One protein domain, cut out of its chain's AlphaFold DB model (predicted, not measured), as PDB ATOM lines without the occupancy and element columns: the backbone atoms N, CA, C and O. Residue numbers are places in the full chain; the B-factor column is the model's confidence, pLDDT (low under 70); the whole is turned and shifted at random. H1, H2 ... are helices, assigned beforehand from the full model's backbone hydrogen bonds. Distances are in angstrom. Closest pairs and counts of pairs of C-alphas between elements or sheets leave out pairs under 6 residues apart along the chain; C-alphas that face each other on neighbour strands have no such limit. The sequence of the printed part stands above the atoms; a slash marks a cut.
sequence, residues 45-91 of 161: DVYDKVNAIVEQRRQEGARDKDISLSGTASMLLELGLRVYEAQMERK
ATOM      1  N   ASP A  45     -13.867  12.431 -17.361       94.31
ATOM      2  CA  ASP A  45     -15.305  12.451 -17.048       94.31
ATOM      3  C   ASP A  45     -16.124  13.252 -18.077       94.31
ATOM      4  O   ASP A  45     -17.184  12.816 -18.524       94.31
ATOM      5  N   VAL A  46     -15.624  14.417 -18.506       92.44
ATOM      6  CA  VAL A  46     -16.305  15.218 -19.533       92.44
ATOM      7  C   VAL A  46     -16.221  14.517 -20.886       92.44
ATOM      8  O   VAL A  46     -17.218  14.466 -21.600       92.44
ATOM      9  N   TYR A  47     -15.069  13.939 -21.228       92.69
ATOM     10  CA  TYR A  47     -14.893  13.185 -22.469       92.69
ATOM     11  C   TYR A  47     -15.880  12.010 -22.574       92.69
ATOM     12  O   TYR A  47     -16.576  11.880 -23.583       92.69
ATOM     13  N   ASP A  48     -16.013  11.222 -21.508       93.81
ATOM     14  CA  ASP A  48     -16.922  10.076 -21.444       93.81
ATOM     15  C   ASP A  48     -18.389  10.508 -21.554       93.81
ATOM     16  O   ASP A  48     -19.167   9.886 -22.279       93.81
ATOM     17  N   LYS A  49     -18.769  11.626 -20.922       93.56
ATOM     18  CA  LYS A  49     -20.117  12.208 -21.052       93.56
ATOM     19  C   LYS A  49     -20.429  12.650 -22.478       93.56
ATOM     20  O   LYS A  49     -21.530  12.397 -22.964       93.56
ATOM     21  N   VAL A  50     -19.484  13.293 -23.168       91.88
ATOM     22  CA  VAL A  50     -19.699  13.698 -24.568       91.88
ATOM     23  C   VAL A  50     -19.811  12.462 -25.467       91.88
ATOM     24  O   VAL A  50     -20.698  12.413 -26.320       91.88
ATOM     25  N   ASN A  51     -18.981  11.438 -25.246       91.00
ATOM     26  CA  ASN A  51     -19.090  10.165 -25.962       91.00
ATOM     27  C   ASN A  51     -20.439   9.478 -25.721       91.00
ATOM     28  O   ASN A  51     -21.060   9.018 -26.674       91.00
ATOM     29  N   ALA A  52     -20.937   9.463 -24.483       92.81
ATOM     30  CA  ALA A  52     -22.245   8.894 -24.167       92.81
ATOM     31  C   ALA A  52     -23.380   9.583 -24.946       92.81
ATOM     32  O   ALA A  52     -24.273   8.909 -25.451       92.81
ATOM     33  N   ILE A  53     -23.315  10.909 -25.119       89.75
ATOM     34  CA  ILE A  53     -24.287  11.663 -25.928       89.75
ATOM     35  C   ILE A  53     -24.188  11.279 -27.409       89.75
ATOM     36  O   ILE A  53     -25.208  11.147 -28.085       89.75
ATOM     37  N   VAL A  54     -22.970  11.099 -27.929       89.25
ATOM     38  CA  VAL A  54     -22.750  10.648 -29.312       89.25
ATOM     39  C   VAL A  54     -23.354   9.260 -29.531       89.25
ATOM     40  O   VAL A  54     -24.084   9.065 -30.502       89.25
ATOM     41  N   GLU A  55     -23.115   8.323 -28.614       88.12
ATOM     42  CA  GLU A  55     -23.678   6.972 -28.687       88.12
ATOM     43  C   GLU A  55     -25.203   6.966 -28.544       88.12
ATOM     44  O   GLU A  55     -25.889   6.276 -29.295       88.12
ATOM     45  N   GLN A  56     -25.761   7.787 -27.654       88.62
ATOM     46  CA  GLN A  56     -27.210   7.938 -27.530       88.62
ATOM     47  C   GLN A  56     -27.834   8.422 -28.848       88.62
ATOM     48  O   GLN A  56     -28.810   7.851 -29.330       88.62
ATOM     49  N   ARG A  57     -27.238   9.435 -29.483       83.75
ATOM     50  CA  ARG A  57     -27.722   9.968 -30.764       83.75
ATOM     51  C   ARG A  57     -27.636   8.931 -31.891       83.75
ATOM     52  O   ARG A  57     -28.506   8.910 -32.759       83.75
ATOM     53  N   ARG A  58     -26.632   8.045 -31.869       83.19
ATOM     54  CA  ARG A  58     -26.549   6.893 -32.788       83.19
ATOM     55  C   ARG A  58     -27.690   5.904 -32.564       83.19
ATOM     56  O   ARG A  58     -28.307   5.459 -33.528       83.19
ATOM     57  N   GLN A  59     -28.007   5.591 -31.306       82.81
ATOM     58  CA  GLN A  59     -29.122   4.701 -30.956       82.81
ATOM     59  C   GLN A  59     -30.485   5.271 -31.373       82.81
ATOM     60  O   GLN A  59     -31.376   4.516 -31.752       82.81
ATOM     61  N   GLU A  60     -30.632   6.597 -31.380       85.00
ATOM     62  CA  GLU A  60     -31.826   7.310 -31.858       85.00
ATOM     63  C   GLU A  60     -31.984   7.285 -33.399       85.00
ATOM     64  O   GLU A  60     -32.922   7.873 -33.939       85.00
ATOM     65  N   GLY A  61     -31.107   6.580 -34.126       77.12
ATOM     66  CA  GLY A  61     -31.229   6.338 -35.569       77.12
ATOM     67  C   GLY A  61     -30.614   7.424 -36.452       77.12
ATOM     68  O   GLY A  61     -30.842   7.443 -37.664       77.12
ATOM     69  N   ALA A  62     -29.832   8.337 -35.877       74.75
ATOM     70  CA  ALA A  62     -29.112   9.326 -36.660       74.75
ATOM     71  C   ALA A  62     -27.914   8.689 -37.385       74.75
ATOM     72  O   ALA A  62     -27.217   7.820 -36.865       74.75
ATOM     73  N   ARG A  63     -27.691   9.117 -38.631       70.81
ATOM     74  CA  ARG A  63     -26.666   8.538 -39.509       70.81
ATOM     75  C   ARG A  63     -25.272   8.839 -38.957       70.81
ATOM     76  O   ARG A  63     -24.984   9.983 -38.620       70.81
ATOM     77  N   ASP A  64     -24.369   7.859 -38.998       63.59
ATOM     78  CA  ASP A  64     -22.978   7.998 -38.522       63.59
ATOM     79  C   ASP A  64     -22.182   9.132 -39.184       63.59
ATOM     80  O   ASP A  64     -21.180   9.593 -38.644       63.59
ATOM     81  N   LYS A  65     -22.619   9.597 -40.361       66.31
ATOM     82  CA  LYS A  65     -22.004  10.730 -41.069       66.31
ATOM     83  C   LYS A  65     -22.384  12.091 -40.485       66.31
ATOM     84  O   LYS A  65     -21.643  13.049 -40.678       66.31
ATOM     85  N   ASP A  66     -23.514  12.166 -39.787       66.88
ATOM     86  CA  ASP A  66     -24.084  13.416 -39.287       66.88
ATOM     87  C   ASP A  66     -23.654  13.689 -37.828       66.88
ATOM     88  O   ASP A  66     -23.808  14.807 -37.337       66.88
ATOM     89  N   ILE A  67     -23.078  12.694 -37.135       74.69
ATOM     90  CA  ILE A  67     -22.689  12.792 -35.721       74.69
ATOM     91  C   ILE A  67     -21.192  12.552 -35.560       74.69
ATOM     92  O   ILE A  67     -20.665  11.486 -35.863       74.69
ATOM     93  N   SER A  68     -20.511  13.548 -35.000       85.06
ATOM     94  CA  SER A  68     -19.105  13.463 -34.620       85.06
ATOM     95  C   SER A  68     -18.904  13.993 -33.209       85.06
ATOM     96  O   SER A  68     -19.652  14.856 -32.746       85.06
ATOM     97  N   LEU A  69     -17.844  13.524 -32.547       84.94
ATOM     98  CA  LEU A  69     -17.450  14.032 -31.235       84.94
ATOM     99  C   LEU A  69     -17.230  15.550 -31.262       84.94
ATOM    100  O   LEU A  69     -17.705  16.263 -30.382       84.94
ATOM    101  N   SER A  70     -16.565  16.049 -32.308       86.19
ATOM    102  CA  SER A  70     -16.351  17.479 -32.522       86.19
ATOM    103  C   SER A  70     -17.659  18.242 -32.713       86.19
ATOM    104  O   SER A  70     -17.804  19.316 -32.146       86.19
ATOM    105  N   GLY A  71     -18.625  17.691 -33.455       86.69
ATOM    106  CA  GLY A  71     -19.925  18.332 -33.667       86.69
ATOM    107  C   GLY A  71     -20.733  18.450 -32.374       86.69
ATOM    108  O   GLY A  71     -21.247  19.523 -32.060       86.69
ATOM    109  N   THR A  72     -20.780  17.380 -31.577       87.94
ATOM    110  CA  THR A  72     -21.436  17.401 -30.261       87.94
ATOM    111  C   THR A  72     -20.715  18.342 -29.294       87.94
ATOM    112  O   THR A  72     -21.370  19.111 -28.595       87.94
ATOM    113  N   ALA A  73     -19.380  18.350 -29.283       89.12
ATOM    114  CA  ALA A  73     -18.600  19.256 -28.443       89.12
ATOM    115  C   ALA A  73     -18.802  20.735 -28.823       89.12
ATOM    116  O   ALA A  73     -18.991  21.566 -27.937       89.12
ATOM    117  N   SER A  74     -18.823  21.064 -30.121       88.62
ATOM    118  CA  SER A  74     -19.118  22.420 -30.608       88.62
ATOM    119  C   SER A  74     -20.518  22.874 -30.198       88.62
ATOM    120  O   SER A  74     -20.666  23.965 -29.652       88.62
ATOM    121  N   MET A  75     -21.530  22.014 -30.358       89.38
ATOM    122  CA  MET A  75     -22.898  22.303 -29.918       89.38
ATOM    123  C   MET A  75     -22.970  22.575 -28.406       89.38
ATOM    124  O   MET A  75     -23.622  23.527 -27.973       89.38
ATOM    125  N   LEU A  76     -22.303  21.749 -27.593       91.81
ATOM    126  CA  LEU A  76     -22.267  21.919 -26.138       91.81
ATOM    127  C   LEU A  76     -21.561  23.215 -25.729       91.81
ATOM    128  O   LEU A  76     -21.993  23.861 -24.777       91.81
ATOM    129  N   LEU A  77     -20.519  23.620 -26.457       91.06
ATOM    130  CA  LEU A  77     -19.808  24.872 -26.213       91.06
ATOM    131  C   LEU A  77     -20.692  26.090 -26.515       91.06
ATOM    132  O   LEU A  77     -20.780  26.996 -25.690       91.06
ATOM    133  N   GLU A  78     -21.411  26.091 -27.637       89.06
ATOM    134  CA  GLU A  78     -22.371  27.154 -27.974       89.06
ATOM    135  C   GLU A  78     -23.533  27.231 -26.977       89.06
ATOM    136  O   GLU A  78     -23.965  28.316 -26.582       89.06
ATOM    137  N   LEU A  79     -24.057  26.079 -26.547       92.88
ATOM    138  CA  LEU A  79     -25.084  26.030 -25.510       92.88
ATOM    139  C   LEU A  79     -24.547  26.568 -24.177       92.88
ATOM    140  O   LEU A  79     -25.221  27.367 -23.528       92.88
ATOM    141  N   GLY A  80     -23.333  26.168 -23.794       92.06
ATOM    142  CA  GLY A  80     -22.661  26.638 -22.586       92.06
ATOM    143  C   GLY A  80     -22.453  28.151 -22.582       92.06
ATOM    144  O   GLY A  80     -22.721  28.789 -21.567       92.06
ATOM    145  N   LEU A  81     -22.064  28.737 -23.720       90.69
ATOM    146  CA  LEU A  81     -21.923  30.188 -23.868       90.69
ATOM    147  C   LEU A  81     -23.257  30.918 -23.679       90.69
ATOM    148  O   LEU A  81     -23.318  31.850 -22.883       90.69
ATOM    149  N   ARG A  82     -24.342  30.440 -24.303       90.06
ATOM    150  CA  ARG A  82     -25.683  31.025 -24.109       90.06
ATOM    151  C   ARG A  82     -26.134  30.989 -22.648       90.06
ATOM    152  O   ARG A  82     -26.717  31.948 -22.152       90.06
ATOM    153  N   VAL A  83     -25.873  29.884 -21.944       90.88
ATOM    154  CA  VAL A  83     -26.204  29.762 -20.514       90.88
ATOM    155  C   VAL A  83     -25.338  30.698 -19.672       90.88
ATOM    156  O   VAL A  83     -25.852  31.325 -18.748       90.88
ATOM    157  N   TYR A  84     -24.049  30.817 -19.986       87.88
ATOM    158  CA  TYR A  84     -23.138  31.719 -19.288       87.88
ATOM    159  C   TYR A  84     -23.569  33.186 -19.429       87.88
ATOM    160  O   TYR A  84     -23.652  33.890 -18.423       87.88
ATOM    161  N   GLU A  85     -23.916  33.627 -20.638       86.19
ATOM    162  CA  GLU A  85     -24.448  34.972 -20.906       86.19
ATOM    163  C   GLU A  85     -25.747  35.223 -20.130       86.19
ATOM    164  O   GLU A  85     -25.838  36.190 -19.373       86.19
ATOM    165  N   ALA A  86     -26.706  34.292 -20.198       83.38
ATOM    166  CA  ALA A  86     -27.966  34.392 -19.461       83.38
ATOM    167  C   ALA A  86     -27.771  34.417 -17.932       83.38
ATOM    168  O   ALA A  86     -28.547  35.041 -17.206       83.38
ATOM    169  N   GLN A  87     -26.746  33.737 -17.409       79.81
ATOM    170  CA  GLN A  87     -26.378  33.833 -15.997       79.81
ATOM    171  C   GLN A  87     -25.749  35.186 -15.667       79.81
ATOM    172  O   GLN A  87     -26.029  35.718 -14.596       79.81
ATOM    173  N   MET A  88     -24.921  35.751 -16.553       76.31
ATOM    174  CA  MET A  88     -24.305  37.064 -16.351       76.31
ATOM    175  C   MET A  88     -25.329  38.199 -16.325       76.31
ATOM    176  O   MET A  88     -25.222  39.061 -15.459       76.31
ATOM    177  N   GLU A  89     -26.349  38.159 -17.182       71.50
ATOM    178  CA  GLU A  89     -27.461  39.122 -17.155       71.50
ATOM    179  C   GLU A  89     -28.250  39.078 -15.834       71.50
ATOM    180  O   GLU A  89     -28.810  40.081 -15.406       71.50
ATOM    181  N   ARG A  90     -28.257  37.929 -15.143       63.84
ATOM    182  CA  ARG A  90     -28.937  37.729 -13.850       63.84
ATOM    183  C   ARG A  90     -28.057  38.000 -12.626       63.84
ATOM    184  O   ARG A  90     -28.540  37.857 -11.504       63.84
ATOM    185  N   LYS A  91     -26.784  38.384 -12.790       57.56
ATOM    186  CA  LYS A  91     -25.844  38.656 -11.679       57.56
ATOM    187  C   LYS A  91     -26.121  39.975 -10.932       57.56
ATOM    188  O   LYS A  91     -25.193  40.548 -10.369       57.56
TER     189      LYS A  91
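What this domain is: This is residues 45 to 91 of the 161 residues of the protein "Relaxosome protein TraM" of Escherichia coli (UniProt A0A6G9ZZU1). Picture two helices that meet at a steep angle: the beginning of the longer one, H2, packs with residues 69 to 73 on residues 50 to 54 in the middle of the shorter one, H1. From this small body residues 77 to 91 stick out as a straight arm, most of it H2, and this arm makes much of the length. The printed part has 47 residues with two named helices, H1 then H2, and no named strand; the class is all helix. The whole is loose, with a radius of gyration of the C-alphas of 13.2 A, and elongated, spanning 40 by 22 by 16 A.

Where its parts are: Find C-alpha 45 at (-15.305, 12.451, -17.048); there H1, residues 45 to 59, begins, and it runs 21.1 A to C-alpha 59 at (-29.122, 4.701, -30.956). After residues 60 to 68 look for H2, residues 69 to 89, which runs 30.5 A from first to last C-alpha and ends at C-alpha 89 at (-27.461, 39.122, -17.155).

How they stand to each other: Look at Val 54 and Leu 69: their C-alphas, the closest of H1 and H2, are 6.6 A apart. The two helices touch, H1 with residues 50 to 54 alone and H2 with residues 69 to 73 alone. Their lines stand at a steep tilt of 64 degrees, and they run opposite ways. In H1 and H2 every backbone O i to N i+4 pair is within hydrogen-bond range.

The domain as a whole: The two C-alphas farthest apart are those of Arg 63 and Lys 91, at 41.0 A. Residues 77 to 91, of which 77 to 89 belong to H2, stand free; the body without them spans 25 by 16 by 11 A. The link from H1 to H2 is short, and the printed part has no cut. Check the B-factor column: the mean pLDDT of the printed part is 84.3, and residues 64 to 66 and 90 to 91 are under 70.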